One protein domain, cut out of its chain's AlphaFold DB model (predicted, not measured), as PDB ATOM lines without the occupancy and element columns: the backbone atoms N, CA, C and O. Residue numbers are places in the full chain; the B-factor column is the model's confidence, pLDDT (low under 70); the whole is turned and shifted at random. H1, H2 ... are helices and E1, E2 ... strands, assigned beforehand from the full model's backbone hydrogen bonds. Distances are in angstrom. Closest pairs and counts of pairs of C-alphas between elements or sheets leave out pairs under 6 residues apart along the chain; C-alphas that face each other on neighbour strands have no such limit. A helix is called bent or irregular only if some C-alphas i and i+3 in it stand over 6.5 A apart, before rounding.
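What this domain is: This is residues 7 to 207 of the 210 residues of an uncharacterized protein of Photorhabdus luminescens (UniProt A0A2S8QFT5). Two strongly twisted sheets make a sandwich, only partly face to face and with their strands crossed: the branched sheet E1 to E7, built on the long bent hairpin E1 and E2, runs on past the five-stranded sheet E8 to E12 to an end made with E4 and E5. The small hairpin E13 and E14 continues from E12, and the short helix H1 is on the second sheet. The printed part has 201 residues with fourteen named strands and one named helix, H1, between E8 and E9; the class is mostly strand, with 95 residues in named elements, under half. The second sheet is mixed, in the order E8 E9 E10 E11 E12. The whole is compact, with a radius of gyration of the C-alphas of 18.0 A and spans of 51 by 43 by 34 A.

Where its parts are: E1, residues 13 to 24, begins at C-alpha (47.068, -22.947, -29.470), is 31.9 A long and bends by 54 degrees at residue 17. E2, residues 30 to 45, is 38.0 A long and bends by 102 degrees at residue 42. E3 is residues 51 to 57, E4 76 to 80, E5 86 to 90, E6 98 to 101 and E7 104 to 106. E8 is residues 119 to 123, H1 126 to 129, E9 146 to 151, E10 168 to 173, E11 179 to 186, 22.3 A long, and E12 189 to 193. E13 is residues 196 to 200; E14, 203 to 206, ends at C-alpha (35.260, -19.397, -21.960).

How they stand to each other: E1 is on one side of E2 (N 14 to O 40, 2.8 A), E3 (N 39 to O 54, 2.8 A) and parallel E5 (N 31 to O 88, 2.8 A) on the other. E1, E2 and E3 form a meander, each strand the antiparallel neighbour of the one before, as do E10, E11 and E12. Antiparallel neighbours are also E3 and E6 (N 55 to O 98, 2.8 A), and the hairpins E4 and E5 (N 89 to O 77, 2.8 A), E6 and E7 (N 106 to O 99, 3.1 A) and E13 and E14 (N 197 to O 205, 2.8 A). The sheets' facing parts are 10.9 A apart centre to centre, with strands at 58 degrees; the closest C-alphas of E1 and E9, Gly 17 and Leu 150, are 6.6 A apart. E8, H1 and E9 form a strand-helix-strand unit, parallel neighbour strands with a helix between, its crossover right-handed (N 122 to O 148, 2.7 A). E9 is parallel to E10 (N 149 to O 170, 2.7 A), E10 antiparallel to E11 (N 171 to O 181, 2.8 A) and E11 to E12 (N 184 to O 192, 2.9 A). H1, too short for an O i to N i+4 pair, has its 1 O i to N i+3 pair within range; its height over the sheet is 7.8 A. E12 runs on into E13 at 57 degrees.

The domain as a whole: The C-alphas farthest apart, of Ser 7 and Gly 84, are 53.1 A apart. The printed part has no cut. The links E3 to E4, E7 to E8, H1 to E9 and E9 to E10 are long. Mean pLDDT of the printed part is 92.3, and no printed residue is under 70.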
ATOM      1  N   SER A   7      55.852 -14.817 -23.247       92.75
ATOM      2  CA  SER A   7      56.075 -13.998 -22.049       92.75
ATOM      3  C   SER A   7      55.041 -12.888 -21.832       92.75
ATOM      4  O   SER A   7      54.920 -12.398 -20.714       92.75
ATOM      5  N   GLU A   8      54.324 -12.464 -22.876       92.69
ATOM      6  CA  GLU A   8      53.334 -11.381 -22.795       92.69
ATOM      7  C   GLU A   8      51.895 -11.900 -22.834       92.69
ATOM      8  O   GLU A   8      51.027 -11.356 -22.155       92.69
ATOM      9  N   VAL A   9      51.633 -12.944 -23.629       91.56
ATOM     10  CA  VAL A   9      50.269 -13.442 -23.891       91.56
ATOM     11  C   VAL A   9      50.016 -14.866 -23.390       91.56
ATOM     12  O   VAL A   9      48.901 -15.368 -23.517       91.56
ATOM     13  N   GLY A  10      51.031 -15.524 -22.829       93.31
ATOM     14  CA  GLY A  10      50.981 -16.931 -22.446       93.31
ATOM     15  C   GLY A  10      51.050 -17.892 -23.639       93.31
ATOM     16  O   GLY A  10      51.309 -17.507 -24.786       93.31
ATOM     17  N   LYS A  11      50.819 -19.178 -23.352       94.31
ATOM     18  CA  LYS A  11      50.755 -20.248 -24.353       94.31
ATOM     19  C   LYS A  11      49.424 -20.195 -25.100       94.31
ATOM     20  O   LYS A  11      48.357 -20.276 -24.496       94.31
ATOM     21  N   ILE A  12      49.493 -20.109 -26.421       94.06
ATOM     22  CA  ILE A  12      48.345 -20.074 -27.324       94.06
ATOM     23  C   ILE A  12      48.429 -21.267 -28.267       94.06
ATOM     24  O   ILE A  12      49.458 -21.502 -28.900       94.06
ATOM     25  N   VAL A  13      47.306 -21.970 -28.406       95.12
ATOM     26  CA  VAL A  13      47.068 -22.947 -29.470       95.12
ATOM     27  C   VAL A  13      45.971 -22.402 -30.372       95.12
ATOM     28  O   VAL A  13      44.894 -22.031 -29.909       95.12
ATOM     29  N   LEU A  14      46.254 -22.338 -31.666       94.69
ATOM     30  CA  LEU A  14      45.319 -21.908 -32.692       94.69
ATOM     31  C   LEU A  14      44.802 -23.127 -33.449       94.69
ATOM     32  O   LEU A  14      45.589 -23.832 -34.075       94.69
ATOM     33  N   LEU A  15      43.482 -23.303 -33.453       95.31
ATOM     34  CA  LEU A  15      42.767 -24.205 -34.355       95.31
ATOM     35  C   LEU A  15      42.183 -23.363 -35.491       95.31
ATOM     36  O   LEU A  15      41.093 -22.798 -35.370       95.31
ATOM     37  N   ALA A  16      42.944 -23.193 -36.567       89.50
ATOM     38  CA  ALA A  16      42.459 -22.486 -37.739       89.50
ATOM     39  C   ALA A  16      41.422 -23.372 -38.436       89.50
ATOM     40  O   ALA A  16      41.692 -24.542 -38.711       89.50
ATOM     41  N   GLY A  17      40.231 -22.809 -38.670       78.94
ATOM     42  CA  GLY A  17      39.108 -23.500 -39.297       78.94
ATOM     43  C   GLY A  17      39.442 -24.111 -40.660       78.94
ATOM     44  O   GLY A  17      40.567 -24.072 -41.148       78.94
ATOM     45  N   THR A  18      38.438 -24.699 -41.291       82.44
ATOM     46  CA  THR A  18      38.682 -25.580 -42.428       82.44
ATOM     47  C   THR A  18      38.886 -24.856 -43.751       82.44
ATOM     48  O   THR A  18      38.093 -23.978 -44.094       82.44
ATOM     49  N   VAL A  19      39.857 -25.310 -44.545       79.19
ATOM     50  CA  VAL A  19      39.982 -24.981 -45.974       79.19
ATOM     51  C   VAL A  19      39.736 -26.248 -46.780       79.19
ATOM     52  O   VAL A  19      40.371 -27.258 -46.497       79.19
ATOM     53  N   ALA A  20      38.827 -26.200 -47.756       84.19
ATOM     54  CA  ALA A  20      38.523 -27.320 -48.642       84.19
ATOM     55  C   ALA A  20      39.221 -27.141 -49.998       84.19
ATOM     56  O   ALA A  20      39.067 -26.109 -50.650       84.19
ATOM     57  N   VAL A  21      39.974 -28.154 -50.413       89.00
ATOM     58  CA  VAL A  21      40.682 -28.238 -51.696       89.00
ATOM     59  C   VAL A  21      40.317 -29.565 -52.361       89.00
ATOM     60  O   VAL A  21      39.994 -30.529 -51.671       89.00
ATOM     61  N   LEU A  22      40.345 -29.619 -53.690       91.56
ATOM     62  CA  LEU A  22      40.178 -30.855 -54.454       91.56
ATOM     63  C   LEU A  22      41.532 -31.311 -54.993       91.56
ATOM     64  O   LEU A  22      42.263 -30.514 -55.578       91.56
ATOM     65  N   VAL A  23      41.844 -32.589 -54.797       92.19
ATOM     66  CA  VAL A  23      43.043 -33.242 -55.327       92.19
ATOM     67  C   VAL A  23      42.589 -34.322 -56.293       92.19
ATOM     68  O   VAL A  23      41.781 -35.174 -55.933       92.19
ATOM     69  N   GLU A  24      43.065 -34.269 -57.532       93.12
ATOM     70  CA  GLU A  24      42.719 -35.288 -58.519       93.12
ATOM     71  C   GLU A  24      43.323 -36.638 -58.122       93.12
ATOM     72  O   GLU A  24      44.469 -36.724 -57.673       93.12
ATOM     73  N   THR A  25      42.528 -37.695 -58.251       93.62
ATOM     74  CA  THR A  25      42.977 -39.062 -57.987       93.62
ATOM     75  C   THR A  25      43.663 -39.655 -59.221       93.62
ATOM     76  O   THR A  25      43.796 -39.017 -60.259       93.62
ATOM     77  N   SER A  26      44.072 -40.923 -59.153       93.44
ATOM     78  CA  SER A  26      44.535 -41.646 -60.345       93.44
ATOM     79  C   SER A  26      43.437 -41.875 -61.392       93.44
ATOM     80  O   SER A  26      43.744 -42.264 -62.516       93.44
ATOM     81  N   ASN A  27      42.166 -41.710 -61.012       92.75
ATOM     82  CA  ASN A  27      41.032 -41.820 -61.915       92.75
ATOM     83  C   ASN A  27      40.678 -40.420 -62.419       92.75
ATOM     84  O   ASN A  27      40.252 -39.574 -61.634       92.75
ATOM     85  N   ASP A  28      40.839 -40.215 -63.723       92.94
ATOM     86  CA  ASP A  28      40.546 -38.954 -64.406       92.94
ATOM     87  C   ASP A  28      39.126 -38.457 -64.086       92.94
ATOM     88  O   ASP A  28      38.159 -39.228 -64.117       92.94
ATOM     89  N   GLY A  29      39.008 -37.180 -63.717       91.75
ATOM     90  CA  GLY A  29      37.732 -36.566 -63.342       91.75
ATOM     91  C   GLY A  29      37.183 -36.960 -61.960       91.75
ATOM     92  O   GLY A  29      36.103 -36.492 -61.584       91.75
ATOM     93  N   VAL A  30      37.902 -37.782 -61.184       95.19
ATOM     94  CA  VAL A  30      37.557 -38.136 -59.797       95.19
ATOM     95  C   VAL A  30      38.529 -37.463 -58.838       95.19
ATOM     96  O   VAL A  30      39.743 -37.652 -58.919       95.19
ATOM     97  N   PHE A  31      37.983 -36.721 -57.882       94.88
ATOM     98  CA  PHE A  31      38.724 -35.896 -56.941       94.88
ATOM     99  C   PHE A  31      38.482 -36.339 -55.502       94.88
ATOM    100  O   PHE A  31      37.353 -36.577 -55.060       94.88
ATOM    101  N   GLU A  32      39.565 -36.391 -54.742       94.38
ATOM    102  CA  GLU A  32      39.535 -36.535 -53.300       94.38
ATOM    103  C   GLU A  32      39.508 -35.145 -52.646       94.38
ATOM    104  O   GLU A  32      40.313 -34.271 -52.989       94.38
ATOM    105  N   PRO A  33      38.577 -34.892 -51.716       92.44
ATOM    106  CA  PRO A  33      38.530 -33.624 -51.015       92.44
ATOM    107  C   PRO A  33      39.513 -33.606 -49.849       92.44
ATOM    108  O   PRO A  33      39.434 -34.413 -48.923       92.44
ATOM    109  N   LEU A  34      40.376 -32.598 -49.848       90.19
ATOM    110  CA  LEU A  34      41.257 -32.268 -48.745       90.19
ATOM    111  C   LEU A  34      40.678 -31.070 -47.992       90.19
ATOM    112  O   LEU A  34      40.867 -29.914 -48.369       90.19
ATOM    113  N   ASN A  35      39.942 -31.358 -46.924       90.69
ATOM    114  CA  ASN A  35      39.428 -30.367 -45.987       90.69
ATOM    115  C   ASN A  35      40.146 -30.556 -44.651       90.69
ATOM    116  O   ASN A  35      40.013 -31.623 -44.070       90.69
ATOM    117  N   TYR A  36      40.908 -29.575 -44.163       91.56
ATOM    118  CA  TYR A  36      41.688 -29.745 -42.929       91.56
ATOM    119  C   TYR A  36      41.601 -28.551 -41.985       91.56
ATOM    120  O   TYR A  36      41.460 -27.409 -42.413       91.56
ATOM    121  N   CYS A  37      41.745 -28.831 -40.690       94.25
ATOM    122  CA  CYS A  37      42.050 -27.846 -39.656       94.25
ATOM    123  C   CYS A  37      43.567 -27.740 -39.502       94.25
ATOM    124  O   CYS A  37      44.244 -28.751 -39.304       94.25
ATOM    125  N   LEU A  38      44.096 -26.518 -39.562       94.19
ATOM    126  CA  LEU A  38      45.502 -26.255 -39.261       94.19
ATOM    127  C   LEU A  38      45.642 -25.909 -37.778       94.19
ATOM    128  O   LEU A  38      44.990 -24.997 -37.271       94.19
ATOM    129  N   ILE A  39      46.529 -26.619 -37.101       95.06
ATOM    130  CA  ILE A  39      46.842 -26.452 -35.689       95.06
ATOM    131  C   ILE A  39      48.215 -25.803 -35.597       95.06
ATOM    132  O   ILE A  39      49.172 -26.259 -36.219       95.06
ATOM    133  N   SER A  40      48.330 -24.723 -34.836       93.88
ATOM    134  CA  SER A  40      49.611 -24.056 -34.612       93.88
ATOM    135  C   SER A  40      49.663 -23.453 -33.214       93.88
ATOM    136  O   SER A  40      48.673 -23.464 -32.485       93.88
ATOM    137  N   ASN A  41      50.827 -22.959 -32.815       94.75
ATOM    138  CA  ASN A  41      51.073 -22.435 -31.482       94.75
ATOM    139  C   ASN A  41      52.122 -21.310 -31.522       94.75
ATOM    140  O   ASN A  41      52.737 -21.065 -32.562       94.75
ATOM    141  N   ASN A  42      52.310 -20.620 -30.395       95.00
ATOM    142  CA  ASN A  42      53.292 -19.540 -30.248       95.00
ATOM    143  C   ASN A  42      54.503 -19.894 -29.364       95.00
ATOM    144  O   ASN A  42      55.234 -18.980 -28.980       95.00
ATOM    145  N   PHE A  43      54.747 -21.174 -29.051       93.88
ATOM    146  CA  PHE A  43      55.774 -21.563 -28.069       93.88
ATOM    147  C   PHE A  43      56.630 -22.788 -28.436       93.88
ATOM    148  O   PHE A  43      57.836 -22.760 -28.206       93.88
ATOM    149  N   LYS A  44      56.075 -23.835 -29.058       93.00
ATOM    150  CA  LYS A  44      56.840 -24.995 -29.546       93.00
ATOM    151  C   LYS A  44      57.488 -24.679 -30.892       93.00
ATOM    152  O   LYS A  44      56.795 -24.481 -31.895       93.00
ATOM    153  N   LYS A  45      58.820 -24.612 -30.913       92.25
ATOM    154  CA  LYS A  45      59.615 -24.302 -32.107       92.25
ATOM    155  C   LYS A  45      60.480 -25.477 -32.526       92.25
ATOM    156  O   LYS A  45      61.041 -26.170 -31.685       92.25
ATOM    157  N   LYS A  46      60.646 -25.586 -33.837       92.06
ATOM    158  CA  LYS A  46      61.671 -26.382 -34.496       92.06
ATOM    159  C   LYS A  46      63.048 -25.737 -34.325       92.06
ATOM    160  O   LYS A  46      63.155 -24.546 -34.021       92.06
ATOM    161  N   ASP A  47      64.091 -26.499 -34.631       92.50
ATOM    162  CA  ASP A  47      65.492 -26.059 -34.559       92.50
ATOM    163  C   ASP A  47      65.786 -24.881 -35.501       92.50
ATOM    164  O   ASP A  47      66.644 -24.046 -35.223       92.50
ATOM    165  N   ASP A  48      65.029 -24.762 -36.594       90.88
ATOM    166  CA  ASP A  48      65.108 -23.641 -37.536       90.88
ATOM    167  C   ASP A  48      64.311 -22.392 -37.102       90.88
ATOM    168  O   ASP A  48      64.201 -21.416 -37.848       90.88
ATOM    169  N   GLY A  49      63.739 -22.410 -35.895       90.38
ATOM    170  CA  GLY A  49      63.016 -21.296 -35.291       90.38
ATOM    171  C   GLY A  49      61.555 -21.150 -35.725       90.38
ATOM    172  O   GLY A  49      60.859 -20.279 -35.188       90.38
ATOM    173  N   ARG A  50      61.055 -21.978 -36.654       90.75
ATOM    174  CA  ARG A  50      59.630 -22.003 -37.027       90.75
ATOM    175  C   ARG A  50      58.801 -22.707 -35.954       90.75
ATOM    176  O   ARG A  50      59.260 -23.658 -35.337       90.75
ATOM    177  N   PHE A  51      57.560 -22.267 -35.753       92.38
ATOM    178  CA  PHE A  51      56.626 -22.970 -34.868       92.38
ATOM    179  C   PHE A  51      56.164 -24.288 -35.482       92.38
ATOM    180  O   PHE A  51      55.860 -24.327 -36.679       92.38
ATOM    181  N   GLU A  52      56.064 -25.316 -34.644       94.00
ATOM    182  CA  GLU A  52      55.477 -26.607 -35.003       94.00
ATOM    183  C   GLU A  52      54.006 -26.448 -35.409       94.00
ATOM    184  O   GLU A  52      53.301 -25.520 -34.978       94.00
ATOM    185  N   ARG A  53      53.539 -27.341 -36.285       93.88
ATOM    186  CA  ARG A  53      52.183 -27.295 -36.845       93.88
ATOM    187  C   ARG A  53      51.632 -28.693 -37.016       93.88
ATOM    188  O   ARG A  53      52.378 -29.601 -37.355       93.88
ATOM    189  N   SER A  54      50.325 -28.839 -36.864       95.38
ATOM    190  CA  SER A  54      49.629 -30.079 -37.209       95.38
ATOM    191  C   SER A  54      48.518 -29.799 -38.213       95.38
ATOM    192  O   SER A  54      47.951 -28.707 -38.236       95.38
ATOM    193  N   MET A  55      48.184 -30.781 -39.036       94.00
ATOM    194  CA  MET A  55      47.059 -30.744 -39.961       94.00
ATOM    195  C   MET A  55      46.116 -31.886 -39.615       94.00
ATOM    196  O   MET A  55      46.528 -33.037 -39.544       94.00
ATOM    197  N   TRP A  56      44.846 -31.567 -39.388       94.94
ATOM    198  CA  TRP A  56      43.812 -32.557 -39.108       94.94
ATOM    199  C   TRP A  56      42.807 -32.593 -40.258       94.94
ATOM    200  O   TRP A  56      41.983 -31.677 -40.350       94.94
ATOM    201  N   PRO A  57      42.862 -33.592 -41.155       93.69
ATOM    202  CA  PRO A  57      41.921 -33.688 -42.257       93.69
ATOM    203  C   PRO A  57      40.560 -34.190 -41.774       93.69
ATOM    204  O   PRO A  57      40.462 -35.021 -40.868       93.69
ATOM    205  N   LYS A  58      39.500 -33.698 -42.404       93.81
ATOM    206  CA  LYS A  58      38.114 -34.134 -42.261       93.81
ATOM    207  C   LYS A  58      37.962 -35.481 -42.948       93.81
ATOM    208  O   LYS A  58      38.328 -35.578 -44.106       93.81
ATOM    209  N   ARG A  59      37.391 -36.495 -42.297       93.38
ATOM    210  CA  ARG A  59      37.246 -37.850 -42.870       93.38
ATOM    211  C   ARG A  59      36.053 -37.960 -43.822       93.38
ATOM    212  O   ARG A  59      36.109 -38.718 -44.791       93.38
ATOM    213  N   THR A  60      34.974 -37.230 -43.537       93.56
ATOM    214  CA  THR A  60      33.690 -37.345 -44.237       93.56
ATOM    215  C   THR A  60      33.318 -36.058 -44.960       93.56
ATOM    216  O   THR A  60      32.983 -35.049 -44.336       93.56
ATOM    217  N   THR A  61      33.276 -36.103 -46.284       91.12
ATOM    218  CA  THR A  61      32.887 -34.962 -47.116       91.12
ATOM    219  C   THR A  61      31.395 -34.697 -46.998       91.12
ATOM    220  O   THR A  61      30.567 -35.605 -47.116       91.12
ATOM    221  N   SER A  62      31.026 -33.434 -46.807       88.75
ATOM    222  CA  SER A  62      29.637 -33.009 -46.911       88.75
ATOM    223  C   SER A  62      29.355 -32.492 -48.312       88.75
ATOM    224  O   SER A  62      30.182 -31.820 -48.919       88.75
ATOM    225  N   HIS A  63      28.136 -32.711 -48.799       85.38
ATOM    226  CA  HIS A  63      27.716 -32.185 -50.096       85.38
ATOM    227  C   HIS A  63      27.729 -30.654 -50.184       85.38
ATOM    228  O   HIS A  63      27.650 -30.134 -51.286       85.38
ATOM    229  N   ILE A  64      27.767 -29.949 -49.049       86.38
ATOM    230  CA  ILE A  64      27.819 -28.481 -49.007       86.38
ATOM    231  C   ILE A  64      29.250 -27.931 -49.025       86.38
ATOM    232  O   ILE A  64      29.410 -26.720 -49.132       86.38
ATOM    233  N   ASP A  65      30.279 -28.783 -48.908       87.19
ATOM    234  CA  ASP A  65      31.677 -28.337 -48.789       87.19
ATOM    235  C   ASP A  65      32.161 -27.596 -50.053       87.19
ATOM    236  O   ASP A  65      33.024 -26.728 -49.957       87.19
ATOM    237  N   PHE A  66      31.568 -27.899 -51.216       88.00
ATOM    238  CA  PHE A  66      31.933 -27.342 -52.527       88.00
ATOM    239  C   PHE A  66      30.754 -26.659 -53.247       88.00
ATOM    240  O   PHE A  66      30.802 -26.434 -54.453       88.00
ATOM    241  N   GLY A  67      29.685 -26.314 -52.519       85.62
ATOM    242  CA  GLY A  67      28.505 -25.642 -53.075       85.62
ATOM    243  C   GLY A  67      27.356 -26.586 -53.445       85.62
ATOM    244  O   GLY A  67      27.096 -27.571 -52.755       85.62
ATOM    245  N   LEU A  68      26.599 -26.242 -54.490       88.50
ATOM    246  CA  LEU A  68      25.466 -27.049 -54.947       88.50
ATOM    247  C   LEU A  68      25.972 -28.207 -55.813       88.50
ATOM    248  O   LEU A  68      26.532 -27.986 -56.879       88.50
ATOM    249  N   LYS A  69      25.756 -29.439 -55.350       93.94
ATOM    250  CA  LYS A  69      25.971 -30.651 -56.154       93.94
ATOM    251  C   LYS A  69      24.879 -30.824 -57.210       93.94
ATOM    252  O   LYS A  69      23.715 -30.517 -56.946       93.94
ATOM    253  N   ASP A  70      25.230 -31.480 -58.306       94.94
ATOM    254  CA  ASP A  70      24.285 -31.909 -59.339       94.94
ATOM    255  C   ASP A  70      23.648 -33.253 -58.986       94.94
ATOM    256  O   ASP A  70      22.449 -33.471 -59.166       94.94
ATOM    257  N   LYS A  71      24.454 -34.184 -58.459       95.75
ATOM    258  CA  LYS A  71      24.031 -35.565 -58.205       95.75
ATOM    259  C   LYS A  71      24.751 -36.177 -57.008       95.75
ATOM    260  O   LYS A  71      25.896 -35.853 -56.721       95.75
ATOM    261  N   VAL A  72      24.074 -37.090 -56.313       95.88
ATOM    262  CA  VAL A  72      24.691 -38.001 -55.332       95.88
ATOM    263  C   VAL A  72      25.024 -39.316 -56.032       95.88
ATOM    264  O   VAL A  72      24.178 -39.862 -56.745       95.88
ATOM    265  N   THR A  73      26.233 -39.826 -55.829       94.75
ATOM    266  CA  THR A  73      26.670 -41.139 -56.323       94.75
ATOM    267  C   THR A  73      26.833 -42.112 -55.153       94.75
ATOM    268  O   THR A  73      26.641 -41.752 -53.990       94.75
ATOM    269  N   ASN A  74      27.199 -43.362 -55.446       91.81
ATOM    270  CA  ASN A  74      27.541 -44.328 -54.397       91.81
ATOM    271  C   ASN A  74      28.827 -43.937 -53.648       91.81
ATOM    272  O   ASN A  74      28.975 -44.262 -52.471       91.81
ATOM    273  N   ASN A  75      29.732 -43.220 -54.319       91.44
ATOM    274  CA  ASN A  75      31.074 -42.920 -53.823       91.44
ATOM    275  C   ASN A  75      31.242 -41.457 -53.405       91.44
ATOM    276  O   ASN A  75      32.266 -41.104 -52.825       91.44
ATOM    277  N   GLY A  76      30.262 -40.597 -53.681       95.12
ATOM    278  CA  GLY A  76      30.511 -39.168 -53.680       95.12
ATOM    279  C   GLY A  76      29.363 -38.310 -54.186       95.12
ATOM    280  O   GLY A  76      28.175 -38.613 -54.024       95.12
ATOM    281  N   PHE A  77      29.756 -37.199 -54.793       96.50
ATOM    282  CA  PHE A  77      28.877 -36.187 -55.348       96.50
ATOM    283  C   PHE A  77      29.438 -35.708 -56.687       96.50
ATOM    284  O   PHE A  77      30.645 -35.540 -56.819       96.50
ATOM    285  N   ILE A  78      28.564 -35.455 -57.655       96.62
ATOM    286  CA  ILE A  78      28.937 -34.784 -58.902       96.62
ATOM    287  C   ILE A  78      28.740 -33.281 -58.730       96.62
ATOM    288  O   ILE A  78      27.686 -32.863 -58.238       96.62
ATOM    289  N   PHE A  79      29.732 -32.501 -59.150       95.19
ATOM    290  CA  PHE A  79      29.686 -31.041 -59.197       95.19
ATOM    291  C   PHE A  79      30.056 -30.541 -60.591       95.19
ATOM    292  O   PHE A  79      30.993 -31.063 -61.196       95.19
ATOM    293  N   THR A  80      29.376 -29.488 -61.040       93.75
ATOM    294  CA  THR A  80      29.726 -28.704 -62.226       93.75
ATOM    295  C   THR A  80      30.175 -27.312 -61.782       93.75
ATOM    296  O   THR A  80      29.399 -26.566 -61.179       93.75
ATOM    297  N   PHE A  81      31.428 -26.956 -62.065       87.25
ATOM    298  CA  PHE A  81      32.016 -25.660 -61.711       87.25
ATOM    299  C   PHE A  81      31.844 -24.600 -62.818       87.25
ATOM    300  O   PHE A  81      31.255 -24.853 -63.873       87.25
ATOM    301  N   ALA A  82      32.299 -23.370 -62.535       79.56
ATOM    302  CA  ALA A  82      32.105 -22.163 -63.347       79.56
ATOM    303  C   ALA A  82      32.958 -22.137 -64.634       79.56
ATOM    304  O   ALA A  82      33.777 -21.250 -64.833       79.56
ATOM    305  N   ASP A  83      32.761 -23.133 -65.486       85.38
ATOM    306  CA  ASP A  83      33.371 -23.356 -66.809       85.38
ATOM    307  C   ASP A  83      32.827 -24.640 -67.477       85.38
ATOM    308  O   ASP A  83      33.223 -24.980 -68.592       85.38
ATOM    309  N   GLY A  84      31.892 -25.349 -66.829       88.25
ATOM    310  CA  GLY A  84      31.384 -26.637 -67.294       88.25
ATOM    311  C   GLY A  84      32.235 -27.827 -66.851       88.25
ATOM    312  O   GLY A  84      31.885 -28.960 -67.189       88.25
ATOM    313  N   LEU A  85      33.309 -27.609 -66.077       89.62
ATOM    314  CA  LEU A  85      34.097 -28.687 -65.494       89.62
ATOM    315  C   LEU A  85      33.210 -29.519 -64.568       89.62
ATOM    316  O   LEU A  85      32.794 -29.060 -63.504       89.62
ATOM    317  N   THR A  86      32.930 -30.748 -64.996       94.75
ATOM    318  CA  THR A  86      32.147 -31.722 -64.240       94.75
ATOM    319  C   THR A  86      33.091 -32.733 -63.611       94.75
ATOM    320  O   THR A  86      33.846 -33.385 -64.327       94.75
ATOM    321  N   VAL A  87      33.031 -32.884 -62.289       94.56
ATOM    322  CA  VAL A  87      33.886 -33.821 -61.547       94.56
ATOM    323  C   VAL A  87      33.078 -34.653 -60.562       94.56
ATOM    324  O   VAL A  87      32.034 -34.216 -60.068       94.56
ATOM    325  N   GLU A  88      33.588 -35.835 -60.224       96.19
ATOM    326  CA  GLU A  88      33.127 -36.600 -59.068       96.19
ATOM    327  C   GLU A  88      34.020 -36.312 -57.861       96.19
ATOM    328  O   GLU A  88      35.224 -36.517 -57.910       96.19
ATOM    329  N   VAL A  89      33.430 -35.868 -56.752       95.69
ATOM    330  CA  VAL A  89      34.127 -35.657 -55.479       95.69
ATOM    331  C   VAL A  89      33.767 -36.774 -54.513       95.69
ATOM    332  O   VAL A  89      32.586 -36.978 -54.208       95.69
ATOM    333  N   LEU A  90      34.773 -37.468 -53.986       96.12
ATOM    334  CA  LEU A  90      34.586 -38.576 -53.050       96.12
ATOM    335  C   LEU A  90      33.946 -38.121 -51.727       96.12
ATOM    336  O   LEU A  90      34.249 -37.056 -51.184       96.12
ATOM    337  N   ASN A  91      33.066 -38.949 -51.156       93.94
ATOM    338  CA  ASN A  91      32.403 -38.670 -49.875       93.94
ATOM    339  C   ASN A  91      33.253 -39.023 -48.639       93.94
ATOM    340  O   ASN A  91      32.838 -38.759 -47.506       93.94
ATOM    341  N   LYS A  92      34.427 -39.617 -48.856       92.94
ATOM    342  CA  LYS A  92      35.416 -39.960 -47.838       92.94
ATOM    343  C   LYS A  92      36.811 -39.689 -48.370       92.94
ATOM    344  O   LYS A  92      37.066 -39.906 -49.549       92.94
ATOM    345  N   THR A  93      37.703 -39.308 -47.470       89.62
ATOM    346  CA  THR A  93      39.137 -39.204 -47.743       89.62
ATOM    347  C   THR A  93      39.922 -40.237 -46.939       89.62
ATOM    348  O   THR A  93      39.462 -40.686 -45.886       89.62
ATOM    349  N   GLN A  94      41.101 -40.616 -47.426       87.50
ATOM    350  CA  GLN A  94      42.108 -41.431 -46.746       87.50
ATOM    351  C   GLN A  94      43.253 -40.595 -46.156       87.50
ATOM    352  O   GLN A  94      44.112 -41.155 -45.480       87.50
ATOM    353  N   HIS A  95      43.255 -39.266 -46.323       89.88
ATOM    354  CA  HIS A  95      44.251 -38.390 -45.700       89.88
ATOM    355  C   HIS A  95      44.242 -38.554 -44.178       89.88
ATOM    356  O   HIS A  95      43.180 -38.654 -43.557       89.88
ATOM    357  N   VAL A  96      45.421 -38.609 -43.572       91.19
ATOM    358  CA  VAL A  96      45.586 -38.782 -42.126       91.19
ATOM    359  C   VAL A  96      46.102 -37.503 -41.488       91.19
ATOM    360  O   VAL A  96      46.547 -36.588 -42.178       91.19
ATOM    361  N   GLY A  97      45.978 -37.417 -40.168       92.12
ATOM    362  CA  GLY A  97      46.588 -36.357 -39.387       92.12
ATOM    363  C   GLY A  97      48.091 -36.275 -39.630       92.12
ATOM    364  O   GLY A  97      48.765 -37.299 -39.719       92.12
ATOM    365  N   GLU A  98      48.610 -35.056 -39.708       94.44
ATOM    366  CA  GLU A  98      50.039 -34.815 -39.881       94.44
ATOM    367  C   GLU A  98      50.566 -33.827 -38.845       94.44
ATOM    368  O   GLU A  98      49.846 -32.919 -38.425       94.44
ATOM    369  N   HIS A  99      51.831 -33.963 -38.461       95.31
ATOM    370  CA  HIS A  99      52.508 -33.021 -37.573       95.31
ATOM    371  C   HIS A  99      53.928 -32.736 -38.058       95.31
ATOM    372  O   HIS A  99      54.731 -33.656 -38.192       95.31
ATOM    373  N   ASP A 100      54.220 -31.461 -38.320       93.50
ATOM    374  CA  ASP A 100      55.531 -30.948 -38.713       93.50
ATOM    375  C   ASP A 100      56.337 -30.539 -37.475       93.50
ATOM    376  O   ASP A 100      56.104 -29.475 -36.887       93.50
ATOM    377  N   ASN A 101      57.317 -31.371 -37.121       89.06
ATOM    378  CA  ASN A 101      58.291 -31.116 -36.060       89.06
ATOM    379  C   ASN A 101      59.736 -31.237 -36.587       89.06
ATOM    380  O   ASN A 101      59.989 -31.191 -37.796       89.06
ATOM    381  N   ASN A 102      60.712 -31.367 -35.686       87.56
ATOM    382  CA  ASN A 102      62.127 -31.549 -36.042       87.56
ATOM    383  C   ASN A 102      62.425 -32.841 -36.828       87.56
ATOM    384  O   ASN A 102      63.461 -32.927 -37.482       87.56
ATOM    385  N   MET A 103      61.526 -33.826 -36.810       80.75
ATOM    386  CA  MET A 103      61.626 -35.071 -37.581       80.75
ATOM    387  C   MET A 103      60.870 -35.015 -38.923       80.75
ATOM    388  O   MET A 103      60.780 -36.032 -39.608       80.75
ATOM    389  N   ASN A 104      60.402 -33.829 -39.341       80.44
ATOM    390  CA  ASN A 104      59.479 -33.596 -40.464       80.44
ATOM    391  C   ASN A 104      58.050 -34.098 -40.179       80.44
ATOM    392  O   ASN A 104      57.661 -34.244 -39.023       80.44
ATOM    393  N   TYR A 105      57.254 -34.289 -41.234       84.75
ATOM    394  CA  TYR A 105      55.849 -34.685 -41.155       84.75
ATOM    395  C   TYR A 105      55.707 -36.151 -40.716       84.75
ATOM    396  O   TYR A 105      56.140 -37.060 -41.426       84.75
ATOM    397  N   GLY A 106      55.093 -36.378 -39.551       84.12
ATOM    398  CA  GLY A 106      54.635 -37.698 -39.090       84.12
ATOM    399  C   GLY A 106      53.134 -37.916 -39.325       84.12
ATOM    400  O   GLY A 106      52.426 -36.957 -39.602       84.12
ATOM    401  N   PHE A 107      52.641 -39.152 -39.170       85.44
ATOM    402  CA  PHE A 107      51.237 -39.557 -39.418       85.44
ATOM    403  C   PHE A 107      50.286 -39.406 -38.210       85.44
ATOM    404  O   PHE A 107      49.292 -40.123 -38.088       85.44
ATOM    405  N   SER A 108      50.602 -38.502 -37.286       90.81
ATOM    406  CA  SER A 108      49.761 -38.202 -36.125       90.81
ATOM    407  C   SER A 108      49.761 -36.702 -35.876       90.81
ATOM    408  O   SER A 108      50.742 -36.032 -36.186       90.81
ATOM    409  N   ILE A 109      48.694 -36.169 -35.282       94.44
ATOM    410  CA  ILE A 109      48.678 -34.783 -34.812       94.44
ATOM    411  C   ILE A 109      49.230 -34.685 -33.390       94.44
ATOM    412  O   ILE A 109      48.901 -35.508 -32.533       94.44
ATOM    413  N   ASP A 110      49.994 -33.627 -33.098       94.25
ATOM    414  CA  ASP A 110      50.193 -33.216 -31.705       94.25
ATOM    415  C   ASP A 110      48.902 -32.580 -31.189       94.25
ATOM    416  O   ASP A 110      48.577 -31.435 -31.511       94.25
ATOM    417  N   ASN A 111      48.139 -33.361 -30.430       95.19
ATOM    418  CA  ASN A 111      46.933 -32.917 -29.752       95.19
ATOM    419  C   ASN A 111      47.145 -32.680 -28.252       95.19
ATOM    420  O   ASN A 111      46.188 -32.342 -27.564       95.19
ATOM    421  N   ASN A 112      48.377 -32.827 -27.756       94.81
ATOM    422  CA  ASN A 112      48.783 -32.583 -26.373       94.81
ATOM    423  C   ASN A 112      49.769 -31.400 -26.321       94.81
ATOM    424  O   ASN A 112      50.848 -31.454 -25.730       94.81
ATOM    425  N   ILE A 113      49.403 -30.317 -27.014       94.12
ATOM    426  CA  ILE A 113      50.256 -29.132 -27.166       94.12
ATOM    427  C   ILE A 113      50.384 -28.367 -25.841       94.12
ATOM    428  O   ILE A 113      51.457 -27.850 -25.531       94.12
ATOM    429  N   ILE A 114      49.294 -28.296 -25.071       92.25
ATOM    430  CA  ILE A 114      49.275 -27.780 -23.698       92.25
ATOM    431  C   ILE A 114      49.316 -28.980 -22.758       92.25
ATOM    432  O   ILE A 114      48.463 -29.862 -22.864       92.25
ATOM    433  N   ASP A 115      50.285 -28.976 -21.843       89.50
ATOM    434  CA  ASP A 115      50.492 -30.053 -20.877       89.50
ATOM    435  C   ASP A 115      49.198 -30.377 -20.120       89.50
ATOM    436  O   ASP A 115      48.443 -29.484 -19.723       89.50
ATOM    437  N   ASP A 116      48.929 -31.673 -19.962       89.19
ATOM    438  CA  ASP A 116      47.722 -32.207 -19.332       89.19
ATOM    439  C   ASP A 116      46.404 -31.713 -19.952       89.19
ATOM    440  O   ASP A 116      45.353 -31.831 -19.325       89.19
ATOM    441  N   CYS A 117      46.398 -31.184 -21.176       94.31
ATOM    442  CA  CYS A 117      45.181 -30.761 -21.868       94.31
ATOM    443  C   CYS A 117      45.108 -31.320 -23.299       94.31
ATOM    444  O   CYS A 117      45.001 -30.552 -24.262       94.31
ATOM    445  N   PRO A 118      45.109 -32.657 -23.464       96.19
ATOM    446  CA  PRO A 118      44.890 -33.252 -24.769       96.19
ATOM    447  C   PRO A 118      43.492 -32.911 -25.289       96.19
ATOM    448  O   PRO A 118      42.521 -32.874 -24.521       96.19
ATOM    449  N   PHE A 119      43.362 -32.684 -26.591       97.00
ATOM    450  CA  PHE A 119      42.085 -32.344 -27.219       97.00
ATOM    451  C   PHE A 119      41.786 -33.201 -28.451       97.00
ATOM    452  O   PHE A 119      42.685 -33.712 -29.109       97.00
ATOM    453  N   SER A 120      40.507 -33.336 -28.787       96.06
ATOM    454  CA  SER A 120      40.041 -33.949 -30.032       96.06
ATOM    455  C   SER A 120      39.354 -32.906 -30.907       96.06
ATOM    456  O   SER A 120      38.878 -31.880 -30.417       96.06
ATOM    457  N   ILE A 121      39.335 -33.146 -32.219       96.06
ATOM    458  CA  ILE A 121      38.704 -32.254 -33.195       96.06
ATOM    459  C   ILE A 121      37.790 -33.069 -34.105       96.06
ATOM    460  O   ILE A 121      38.218 -33.989 -34.798       96.06
ATOM    461  N   ASN A 122      36.531 -32.664 -34.166       95.06
ATOM    462  CA  ASN A 122      35.560 -33.096 -35.150       95.06
ATOM    463  C   ASN A 122      35.306 -31.961 -36.152       95.06
ATOM    464  O   ASN A 122      34.961 -30.839 -35.770       95.06
ATOM    465  N   LEU A 123      35.449 -32.254 -37.446       94.75
ATOM    466  CA  LEU A 123      35.214 -31.293 -38.525       94.75
ATOM    467  C   LEU A 123      33.848 -31.530 -39.162       94.75
ATOM    468  O   LEU A 123      33.656 -32.443 -39.967       94.75
ATOM    469  N   CYS A 124      32.887 -30.671 -38.821       93.69
ATOM    470  CA  CYS A 124      31.513 -30.740 -39.305       93.69
ATOM    471  C   CYS A 124      30.967 -32.178 -39.211       93.69
ATOM    472  O   CYS A 124      30.879 -32.740 -38.124       93.69
ATOM    473  N   LEU A 125      30.646 -32.775 -40.365       93.38
ATOM    474  CA  LEU A 125      29.995 -34.070 -40.515       93.38
ATOM    475  C   LEU A 125      30.735 -35.229 -39.825       93.38
ATOM    476  O   LEU A 125      30.079 -36.206 -39.464       93.38
ATOM    477  N   ASP A 126      32.042 -35.106 -39.573       94.75
ATOM    478  CA  ASP A 126      32.803 -36.096 -38.804       94.75
ATOM    479  C   ASP A 126      32.195 -36.350 -37.423       94.75
ATOM    480  O   ASP A 126      32.075 -37.508 -37.028       94.75
ATOM    481  N   TYR A 127      31.673 -35.311 -36.760       95.44
ATOM    482  CA  TYR A 127      31.019 -35.427 -35.452       95.44
ATOM    483  C   TYR A 127      29.849 -36.422 -35.448       95.44
ATOM    484  O   TYR A 127      29.514 -36.990 -34.417       95.44
ATOM    485  N   GLY A 128      29.206 -36.656 -36.595       93.12
ATOM    486  CA  GLY A 128      28.101 -37.610 -36.719       93.12
ATOM    487  C   GLY A 128      28.446 -38.896 -37.464       93.12
ATOM    488  O   GLY A 128      27.571 -39.750 -37.610       93.12
ATOM    489  N   ARG A 129      29.661 -39.024 -38.012       93.50
ATOM    490  CA  ARG A 129      30.005 -40.082 -38.979       93.50
ATOM    491  C   ARG A 129      31.259 -40.863 -38.628       93.50
ATOM    492  O   ARG A 129      31.288 -42.057 -38.920       93.50
ATOM    493  N   VAL A 130      32.240 -40.225 -37.998       92.25
ATOM    494  CA  VAL A 130      33.426 -40.902 -37.478       92.25
ATOM    495  C   VAL A 130      33.038 -41.601 -36.183       92.25
ATOM    496  O   VAL A 130      32.432 -41.002 -35.290       92.25
ATOM    497  N   LYS A 131      33.336 -42.896 -36.083       89.44
ATOM    498  CA  LYS A 131      33.011 -43.664 -34.882       89.44
ATOM    499  C   LYS A 131      33.969 -43.289 -33.746       89.44
ATOM    500  O   LYS A 131      35.147 -43.036 -33.996       89.44
ATOM    501  N   PRO A 132      33.513 -43.312 -32.481       84.56
ATOM    502  CA  PRO A 132      34.411 -43.142 -31.344       84.56
ATOM    503  C   PRO A 132      35.577 -44.137 -31.405       84.56
ATOM    504  O   PRO A 132      35.351 -45.338 -31.558       84.56
ATOM    505  N   GLY A 133      36.805 -43.635 -31.284       86.56
ATOM    506  CA  GLY A 133      38.025 -44.442 -31.328       86.56
ATOM    507  C   GLY A 133      38.588 -44.719 -32.726       86.56
ATOM    508  O   GLY A 133      39.733 -45.138 -32.822       86.56
ATOM    509  N   GLU A 134      37.839 -44.449 -33.802       91.94
ATOM    510  CA  GLU A 134      38.243 -44.770 -35.184       91.94
ATOM    511  C   GLU A 134      39.552 -44.099 -35.609       91.94
ATOM    512  O   GLU A 134      40.269 -44.632 -36.446       91.94
ATOM    513  N   ARG A 135      39.864 -42.937 -35.028       92.75
ATOM    514  CA  ARG A 135      41.034 -42.125 -35.383       92.75
ATOM    515  C   ARG A 135      42.020 -41.947 -34.228       92.75
ATOM    516  O   ARG A 135      42.822 -41.022 -34.259       92.75
ATOM    517  N   ASN A 136      41.949 -42.794 -33.197       92.06
ATOM    518  CA  ASN A 136      42.835 -42.677 -32.033       92.06
ATOM    519  C   ASN A 136      44.313 -42.852 -32.401       92.06
ATOM    520  O   ASN A 136      45.150 -42.187 -31.805       92.06
ATOM    521  N   ASP A 137      44.616 -43.678 -33.403       92.38
ATOM    522  CA  ASP A 137      45.988 -43.915 -33.876       92.38
ATOM    523  C   ASP A 137      46.591 -42.688 -34.594       92.38
ATOM    524  O   ASP A 137      47.798 -42.613 -34.812       92.38
ATOM    525  N   GLU A 138      45.761 -41.699 -34.942       94.31
ATOM    526  CA  GLU A 138      46.192 -40.422 -35.521       94.31
ATOM    527  C   GLU A 138      46.436 -39.343 -34.438       94.31
ATOM    528  O   GLU A 138      46.764 -38.204 -34.775       94.31
ATOM    529  N   LEU A 139      46.269 -39.666 -33.148       94.44
ATOM    530  CA  LEU A 139      46.470 -38.761 -32.007       94.44
ATOM    531  C   LEU A 139      47.691 -39.190 -31.185       94.44
ATOM    532  O   LEU A 139      47.869 -40.376 -30.922       94.44
ATOM    533  N   ILE A 140      48.482 -38.229 -30.695       93.62
ATOM    534  CA  ILE A 140      49.526 -38.525 -29.696       93.62
ATOM    535  C   ILE A 140      48.900 -38.993 -28.373       93.62
ATOM    536  O   ILE A 140      49.401 -39.930 -27.755       93.62
ATOM    537  N   GLU A 141      47.799 -38.370 -27.944       95.25
ATOM    538  CA  GLU A 141      47.065 -38.753 -26.735       95.25
ATOM    539  C   GLU A 141      45.583 -38.998 -27.044       95.25
ATOM    540  O   GLU A 141      44.825 -38.085 -27.377       95.25
ATOM    541  N   SER A 142      45.144 -40.246 -26.892       93.31
ATOM    542  CA  SER A 142      43.758 -40.645 -27.170       93.31
ATOM    543  C   SER A 142      42.756 -40.202 -26.090       93.31
ATOM    544  O   SER A 142      41.555 -40.095 -26.351       93.31
ATOM    545  N   SER A 143      43.231 -39.882 -24.884       94.88
ATOM    546  CA  SER A 143      42.424 -39.497 -23.719       94.88
ATOM    547  C   SER A 143      42.129 -37.996 -23.693       94.88
ATOM    548  O   SER A 143      42.466 -37.291 -22.743       94.88
ATOM    549  N   SER A 144      41.477 -37.486 -24.739       95.69
ATOM    550  CA  SER A 144      41.157 -36.056 -24.861       95.69
ATOM    551  C   SER A 144      40.282 -35.545 -23.708       95.69
ATOM    552  O   SER A 144      39.315 -36.207 -23.322       95.69
ATOM    553  N   LYS A 145      40.599 -34.355 -23.179       97.31
ATOM    554  CA  LYS A 145      39.827 -33.635 -22.149       97.31
ATOM    555  C   LYS A 145      38.808 -32.666 -22.749       97.31
ATOM    556  O   LYS A 145      37.750 -32.455 -22.153       97.31
ATOM    557  N   ILE A 146      39.113 -32.087 -23.908       97.62
ATOM    558  CA  ILE A 146      38.234 -31.167 -24.637       97.62
ATOM    559  C   ILE A 146      37.961 -31.750 -26.020       97.62
ATOM    560  O   ILE A 146      38.898 -32.143 -26.709       97.62
ATOM    561  N   ASP A 147      36.698 -31.779 -26.431       97.12
ATOM    562  CA  ASP A 147      36.302 -32.138 -27.793       97.12
ATOM    563  C   ASP A 147      35.811 -30.899 -28.550       97.12
ATOM    564  O   ASP A 147      34.807 -30.282 -28.178       97.12
ATOM    565  N   PHE A 148      36.530 -30.512 -29.601       97.06
ATOM    566  CA  PHE A 148      36.187 -29.376 -30.448       97.06
ATOM    567  C   PHE A 148      35.362 -29.825 -31.653       97.06
ATOM    568  O   PHE A 148      35.799 -30.650 -32.444       97.06
ATOM    569  N   LEU A 149      34.203 -29.210 -31.859       96.50
ATOM    570  CA  LEU A 149      33.428 -29.280 -33.089       96.50
ATOM    571  C   LEU A 149      33.622 -27.984 -33.883       96.50
ATOM    572  O   LEU A 149      33.005 -26.961 -33.579       96.50
ATOM    573  N   LEU A 150      34.450 -28.036 -34.926       95.38
ATOM    574  CA  LEU A 150      34.567 -26.948 -35.900       95.38
ATOM    575  C   LEU A 150      33.523 -27.182 -36.994       95.38
ATOM    576  O   LEU A 150      33.628 -28.122 -37.786       95.38
ATOM    577  N   ALA A 151      32.465 -26.377 -36.987       92.62
ATOM    578  CA  ALA A 151      31.246 -26.632 -37.739       92.62
ATOM    579  C   ALA A 151      30.953 -25.568 -38.802       92.62
ATOM    580  O   ALA A 151      31.338 -24.410 -38.692       92.62
ATOM    581  N   CYS A 152      30.180 -25.982 -39.802       89.38
ATOM    582  CA  CYS A 152      29.395 -25.121 -40.673       89.38
ATOM    583  C   CYS A 152      27.950 -25.647 -40.635       89.38
ATOM    584  O   CYS A 152      27.548 -26.482 -41.444       89.38
ATOM    585  N   GLY A 153      27.209 -25.261 -39.593       89.56
ATOM    586  CA  GLY A 153      25.804 -25.618 -39.362       89.56
ATOM    587  C   GLY A 153      25.551 -26.875 -38.518       89.56
ATOM    588  O   GLY A 153      24.411 -27.118 -38.118       89.56
ATOM    589  N   MET A 154      26.576 -27.676 -38.205       91.75
ATOM    590  CA  MET A 154      26.414 -28.864 -37.354       91.75
ATOM    591  C   MET A 154      26.335 -28.485 -35.876       91.75
ATOM    592  O   MET A 154      27.213 -27.790 -35.375       91.75
ATOM    593  N   SER A 155      25.305 -28.972 -35.180       94.12
ATOM    594  CA  SER A 155      25.093 -28.718 -33.750       94.12
ATOM    595  C   SER A 155      25.636 -29.834 -32.866       94.12
ATOM    596  O   SER A 155      25.654 -30.996 -33.275       94.12
ATOM    597  N   LEU A 156      26.024 -29.480 -31.636       95.62
ATOM    598  CA  LEU A 156      26.271 -30.468 -30.586       95.62
ATOM    599  C   LEU A 156      24.968 -31.222 -30.305       95.62
ATOM    600  O   LEU A 156      23.893 -30.622 -30.257       95.62
ATOM    601  N   SER A 157      25.062 -32.540 -30.152       94.25
ATOM    602  CA  SER A 157      23.897 -33.408 -29.990       94.25
ATOM    603  C   SER A 157      23.846 -33.970 -28.570       94.25
ATOM    604  O   SER A 157      24.841 -34.540 -28.121       94.25
ATOM    605  N   PRO A 158      22.695 -33.912 -27.874       92.31
ATOM    606  CA  PRO A 158      22.545 -34.557 -26.568       92.31
ATOM    607  C   PRO A 158      22.672 -36.087 -26.655       92.31
ATOM    608  O   PRO A 158      23.026 -36.735 -25.676       92.31
ATOM    609  N   ASN A 159      22.437 -36.661 -27.841       93.06
ATOM    610  CA  ASN A 159      22.555 -38.098 -28.090       93.06
ATOM    611  C   ASN A 159      23.990 -38.529 -28.423       93.06
ATOM    612  O   ASN A 159      24.261 -39.728 -28.517       93.06
ATOM    613  N   TYR A 160      24.907 -37.582 -28.640       94.31
ATOM    614  CA  TYR A 160      26.307 -37.916 -28.849       94.31
ATOM    615  C   TYR A 160      26.915 -38.414 -27.535       94.31
ATOM    616  O   TYR A 160      26.721 -37.815 -26.473       94.31
ATOM    617  N   LYS A 161      27.635 -39.535 -27.607       95.19
ATOM    618  CA  LYS A 161      28.266 -40.173 -26.451       95.19
ATOM    619  C   LYS A 161      29.766 -39.916 -26.483       95.19
ATOM    620  O   LYS A 161      30.504 -40.616 -27.177       95.19
ATOM    621  N   TYR A 162      30.210 -38.955 -25.687       95.75
ATOM    622  CA  TYR A 162      31.610 -38.553 -25.617       95.75
ATOM    623  C   TYR A 162      32.506 -39.669 -25.044       95.75
ATOM    624  O   TYR A 162      32.023 -40.549 -24.315       95.75
ATOM    625  N   PRO A 163      33.811 -39.694 -25.361       94.31
ATOM    626  CA  PRO A 163      34.777 -40.526 -24.646       94.31
ATOM    627  C   PRO A 163      34.789 -40.225 -23.133       94.31
ATOM    628  O   PRO A 163      34.526 -39.087 -22.746       94.31
ATOM    629  N   PRO A 164      35.095 -41.206 -22.260       95.25
ATOM    630  CA  PRO A 164      35.074 -41.008 -20.804       95.25
ATOM    631  C   PRO A 164      36.004 -39.906 -20.277       95.25
ATOM    632  O   PRO A 164      35.741 -39.356 -19.213       95.25
ATOM    633  N   SER A 165      37.085 -39.600 -20.994       95.56
ATOM    634  CA  SER A 165      38.063 -38.575 -20.614       95.56
ATOM    635  C   SER A 165      37.594 -37.145 -20.897       95.56
ATOM    636  O   SER A 165      38.118 -36.207 -20.294       95.56
ATOM    637  N   VAL A 166      36.619 -36.970 -21.797       96.88
ATOM    638  CA  VAL A 166      36.166 -35.647 -22.235       96.88
ATOM    639  C   VAL A 166      35.338 -35.001 -21.134       96.88
ATOM    640  O   VAL A 166      34.342 -35.553 -20.669       96.88
ATOM    641  N   ARG A 167      35.745 -33.794 -20.750       97.56
ATOM    642  CA  ARG A 167      35.106 -32.959 -19.727       97.56
ATOM    643  C   ARG A 167      34.361 -31.779 -20.325       97.56
ATOM    644  O   ARG A 167      33.420 -31.290 -19.705       97.56
ATOM    645  N   PHE A 168      34.754 -31.343 -21.519       98.12
ATOM    646  CA  PHE A 168      34.142 -30.215 -22.210       98.12
ATOM    647  C   PHE A 168      33.956 -30.508 -23.694       98.12
ATOM    648  O   PHE A 168      34.844 -31.058 -24.339       98.12
ATOM    649  N   ALA A 169      32.817 -30.088 -24.237       97.75
ATOM    650  CA  ALA A 169      32.586 -30.012 -25.671       97.75
ATOM    651  C   ALA A 169      32.475 -28.545 -26.076       97.75
ATOM    652  O   ALA A 169      31.699 -27.791 -25.486       97.75
ATOM    653  N   VAL A 170      33.244 -28.145 -27.082       96.75
ATOM    654  CA  VAL A 170      33.276 -26.773 -27.591       96.75
ATOM    655  C   VAL A 170      32.880 -26.799 -29.051       96.75
ATOM    656  O   VAL A 170      33.517 -27.466 -29.855       96.75
ATOM    657  N   ARG A 171      31.851 -26.047 -29.426       95.62
ATOM    658  CA  ARG A 171      31.471 -25.846 -30.821       95.62
ATOM    659  C   ARG A 171      31.845 -24.444 -31.259       95.62
ATOM    660  O   ARG A 171      31.504 -23.478 -30.585       95.62
ATOM    661  N   ASN A 172      32.476 -24.357 -32.421       93.56
ATOM    662  CA  ASN A 172      32.667 -23.121 -33.164       93.56
ATOM    663  C   ASN A 172      32.004 -23.282 -34.534       93.56
ATOM    664  O   ASN A 172      32.498 -24.024 -35.381       93.56
ATOM    665  N   ASP A 173      30.852 -22.645 -34.721       91.81
ATOM    666  CA  ASP A 173      30.109 -22.674 -35.975       91.81
ATOM    667  C   ASP A 173      30.454 -21.456 -36.832       91.81
ATOM    668  O   ASP A 173      30.252 -20.325 -36.398       91.81
ATOM    669  N   GLY A 174      30.940 -21.691 -38.050       87.12
ATOM    670  CA  GLY A 174      31.197 -20.666 -39.059       87.12
ATOM    671  C   GLY A 174      29.981 -20.312 -39.923       87.12
ATOM    672  O   GLY A 174      30.078 -19.425 -40.767       87.12
ATOM    673  N   MET A 175      28.839 -20.986 -39.755       84.75
ATOM    674  CA  MET A 175      27.621 -20.685 -40.511       84.75
ATOM    675  C   MET A 175      26.854 -19.495 -39.901       84.75
ATOM    676  O   MET A 175      26.739 -19.355 -38.683       84.75
ATOM    677  N   ARG A 176      26.240 -18.663 -40.756       79.25
ATOM    678  CA  ARG A 176      25.425 -17.485 -40.370       79.25
ATOM    679  C   ARG A 176      26.234 -16.455 -39.560       79.25
ATOM    680  O   ARG A 176      27.311 -16.071 -39.988       79.25
ATOM    681  N   SER A 177      25.712 -15.972 -38.428       73.81
ATOM    682  CA  SER A 177      26.380 -14.997 -37.549       73.81
ATOM    683  C   SER A 177      27.571 -15.576 -36.781       73.81
ATOM    684  O   SER A 177      28.202 -14.856 -36.014       73.81
ATOM    685  N   GLY A 178      27.845 -16.868 -36.958       79.19
ATOM    686  CA  GLY A 178      28.725 -17.637 -36.104       79.19
ATOM    687  C   GLY A 178      28.101 -17.905 -34.736       79.19
ATOM    688  O   GLY A 178      27.342 -17.090 -34.201       79.19
ATOM    689  N   LYS A 179      28.380 -19.079 -34.169       84.88
ATOM    690  CA  LYS A 179      27.978 -19.413 -32.798       84.88
ATOM    691  C   LYS A 179      29.102 -20.171 -32.113       84.88
ATOM    692  O   LYS A 179      29.564 -21.187 -32.627       84.88
ATOM    693  N   VAL A 180      29.500 -19.681 -30.945       91.12
ATOM    694  CA  VAL A 180      30.393 -20.401 -30.041       91.12
ATOM    695  C   VAL A 180      29.563 -20.920 -28.879       91.12
ATOM    696  O   VAL A 180      28.751 -20.186 -28.315       91.12
ATOM    697  N   GLU A 181      29.726 -22.200 -28.570       94.25
ATOM    698  CA  GLU A 181      29.062 -22.860 -27.453       94.25
ATOM    699  C   GLU A 181      30.074 -23.737 -26.727       94.25
ATOM    700  O   GLU A 181      30.854 -24.444 -27.361       94.25
ATOM    701  N   CYS A 182      30.031 -23.740 -25.401       97.19
ATOM    702  CA  CYS A 182      30.792 -24.676 -24.592       97.19
ATOM    703  C   CYS A 182      29.863 -25.339 -23.584       97.19
ATOM    704  O   CYS A 182      29.079 -24.663 -22.920       97.19
ATOM    705  N   PHE A 183      29.953 -26.657 -23.467       97.88
ATOM    706  CA  PHE A 183      29.216 -27.447 -22.494       97.88
ATOM    707  C   PHE A 183      30.186 -28.287 -21.685       97.88
ATOM    708  O   PHE A 183      31.126 -28.858 -22.242       97.88
ATOM    709  N   SER A 184      29.933 -28.417 -20.386       97.94
ATOM    710  CA  SER A 184      30.560 -29.482 -19.619       97.94
ATOM    711  C   SER A 184      29.905 -30.820 -19.946       97.94
ATOM    712  O   SER A 184      28.732 -30.895 -20.331       97.94
ATOM    713  N   ILE A 185      30.683 -31.882 -19.789       97.94
ATOM    714  CA  ILE A 185      30.266 -33.256 -20.014       97.94
ATOM    715  C   ILE A 185      30.112 -33.952 -18.667       97.94
ATOM    716  O   ILE A 185      31.004 -33.902 -17.820       97.94
ATOM    717  N   LYS A 186      28.979 -34.627 -18.474       97.06
ATOM    718  CA  LYS A 186      28.713 -35.487 -17.319       97.06
ATOM    719  C   LYS A 186      28.162 -36.811 -17.813       97.06
ATOM    720  O   LYS A 186      27.332 -36.831 -18.717       97.06
ATOM    721  N   ASP A 187      28.665 -37.915 -17.264       96.44
ATOM    722  CA  ASP A 187      28.256 -39.270 -17.655       96.44
ATOM    723  C   ASP A 187      28.297 -39.481 -19.181       96.44
ATOM    724  O   ASP A 187      27.472 -40.188 -19.760       96.44
ATOM    725  N   ARG A 188      29.300 -38.865 -19.831       96.94
ATOM    726  CA  ARG A 188      29.560 -38.912 -21.280       96.94
ATOM    727  C   ARG A 188      28.536 -38.183 -22.162       96.94
ATOM    728  O   ARG A 188      28.526 -38.407 -23.373       96.94
ATOM    729  N   HIS A 189      27.728 -37.295 -21.590       97.75
ATOM    730  CA  HIS A 189      26.737 -36.487 -22.301       97.75
ATOM    731  C   HIS A 189      26.858 -34.998 -21.967       97.75
ATOM    732  O   HIS A 189      27.426 -34.626 -20.939       97.75
ATOM    733  N   LEU A 190      26.321 -34.146 -22.848       98.06
ATOM    734  CA  LEU A 190      26.198 -32.709 -22.590       98.06
ATOM    735  C   LEU A 190      25.431 -32.494 -21.281       98.06
ATOM    736  O   LEU A 190      24.359 -33.070 -21.098       98.06
ATOM    737  N   PHE A 191      25.968 -31.665 -20.388       97.19
ATOM    738  CA  PHE A 191      25.362 -31.401 -19.086       97.19
ATOM    739  C   PHE A 191      24.889 -29.954 -18.956       97.19
ATOM    740  O   PHE A 191      23.706 -29.677 -19.130       97.19
ATOM    741  N   GLN A 192      25.801 -29.026 -18.674       96.44
ATOM    742  CA  GLN A 192      25.477 -27.608 -18.514       96.44
ATOM    743  C   GLN A 192      26.324 -26.772 -19.461       96.44
ATOM    744  O   GLN A 192      27.499 -27.070 -19.685       96.44
ATOM    745  N   GLN A 193      25.725 -25.718 -20.010       96.69
ATOM    746  CA  GLN A 193      26.474 -24.734 -20.775       96.69
ATOM    747  C   GLN A 193      27.450 -24.022 -19.832       96.69
ATOM    748  O   GLN A 193      27.065 -23.568 -18.752       96.69
ATOM    749  N   VAL A 194      28.718 -23.946 -20.226       96.88
ATOM    750  CA  VAL A 194      29.734 -23.198 -19.487       96.88
ATOM    751  C   VAL A 194      29.516 -21.708 -19.763       96.88
ATOM    752  O   VAL A 194      29.321 -21.339 -20.927       96.88
ATOM    753  N   PRO A 195      29.526 -20.841 -18.732       94.62
ATOM    754  CA  PRO A 195      29.398 -19.405 -18.926       94.62
ATOM    755  C   PRO A 195      30.425 -18.874 -19.929       94.62
ATOM    756  O   PRO A 195      31.622 -19.135 -19.819       94.62
ATOM    757  N   GLN A 196      29.938 -18.109 -20.900       92.44
ATOM    758  CA  GLN A 196      30.745 -17.495 -21.943       92.44
ATOM    759  C   GLN A 196      30.697 -15.979 -21.794       92.44
ATOM    760  O   GLN A 196      29.626 -15.392 -21.638       92.44
ATOM    761  N   LYS A 197      31.863 -15.340 -21.881       93.69
ATOM    762  CA  LYS A 197      31.986 -13.887 -21.963       93.69
ATOM    763  C   LYS A 197      32.180 -13.494 -23.421       93.69
ATOM    764  O   LYS A 197      33.226 -13.770 -24.008       93.69
ATOM    765  N   GLU A 198      31.191 -12.832 -24.004       91.12
ATOM    766  CA  GLU A 198      31.347 -12.219 -25.322       91.12
ATOM    767  C   GLU A 198      32.297 -11.021 -25.214       91.12
ATOM    768  O   GLU A 198      32.106 -10.127 -24.389       91.12
ATOM    769  N   LEU A 199      33.355 -11.021 -26.024       89.88
ATOM    770  CA  LEU A 199      34.306  -9.911 -26.103       89.88
ATOM    771  C   LEU A 199      33.933  -8.961 -27.247       89.88
ATOM    772  O   LEU A 199      34.108  -7.751 -27.127       89.88
ATOM    773  N   ASN A 200      33.422  -9.510 -28.353       88.00
ATOM    774  CA  ASN A 200      32.763  -8.792 -29.444       88.00
ATOM    775  C   ASN A 200      31.955  -9.780 -30.311       88.00
ATOM    776  O   ASN A 200      31.923 -10.977 -30.038       88.00
ATOM    777  N   THR A 201      31.365  -9.300 -31.410       80.94
ATOM    778  CA  THR A 201      30.512 -10.098 -32.313       80.94
ATOM    779  C   THR A 201      31.201 -11.293 -32.982       80.94
ATOM    780  O   THR A 201      30.536 -12.077 -33.648       80.94
ATOM    781  N   ARG A 202      32.530 -11.411 -32.900       82.56
ATOM    782  CA  ARG A 202      33.333 -12.478 -33.523       82.56
ATOM    783  C   ARG A 202      34.230 -13.213 -32.531       82.56
ATOM    784  O   ARG A 202      34.953 -14.118 -32.936       82.56
ATOM    785  N   LEU A 203      34.232 -12.809 -31.262       87.25
ATOM    786  CA  LEU A 203      35.152 -13.339 -30.267       87.25
ATOM    787  C   LEU A 203      34.447 -13.529 -28.935       87.25
ATOM    788  O   LEU A 203      33.843 -12.611 -28.384       87.25
ATOM    789  N   SER A 204      34.588 -14.732 -28.404       90.50
ATOM    790  CA  SER A 204      34.068 -15.118 -27.106       90.50
ATOM    791  C   SER A 204      35.139 -15.841 -26.314       90.50
ATOM    792  O   SER A 204      36.006 -16.502 -26.881       90.50
ATOM    793  N   MET A 205      35.067 -15.693 -25.000       93.56
ATOM    794  CA  MET A 205      35.990 -16.292 -24.054       93.56
ATOM    795  C   MET A 205      35.220 -17.218 -23.123       93.56
ATOM    796  O   MET A 205      34.161 -16.853 -22.607       93.56
ATOM    797  N   VAL A 206      35.769 -18.408 -22.908       93.56
ATOM    798  CA  VAL A 206      35.260 -19.397 -21.960       93.56
ATOM    799  C   VAL A 206      36.429 -19.822 -21.087       93.56
ATOM    800  O   VAL A 206      37.493 -20.160 -21.601       93.56
ATOM    801  N   GLU A 207      36.232 -19.785 -19.776       93.62
ATOM    802  CA  GLU A 207      37.203 -20.277 -18.807       93.62
ATOM    803  C   GLU A 207      36.850 -21.720 -18.438       93.62
ATOM    804  O   GLU A 207      35.702 -22.018 -18.104       93.62
TER     805      GLU A 207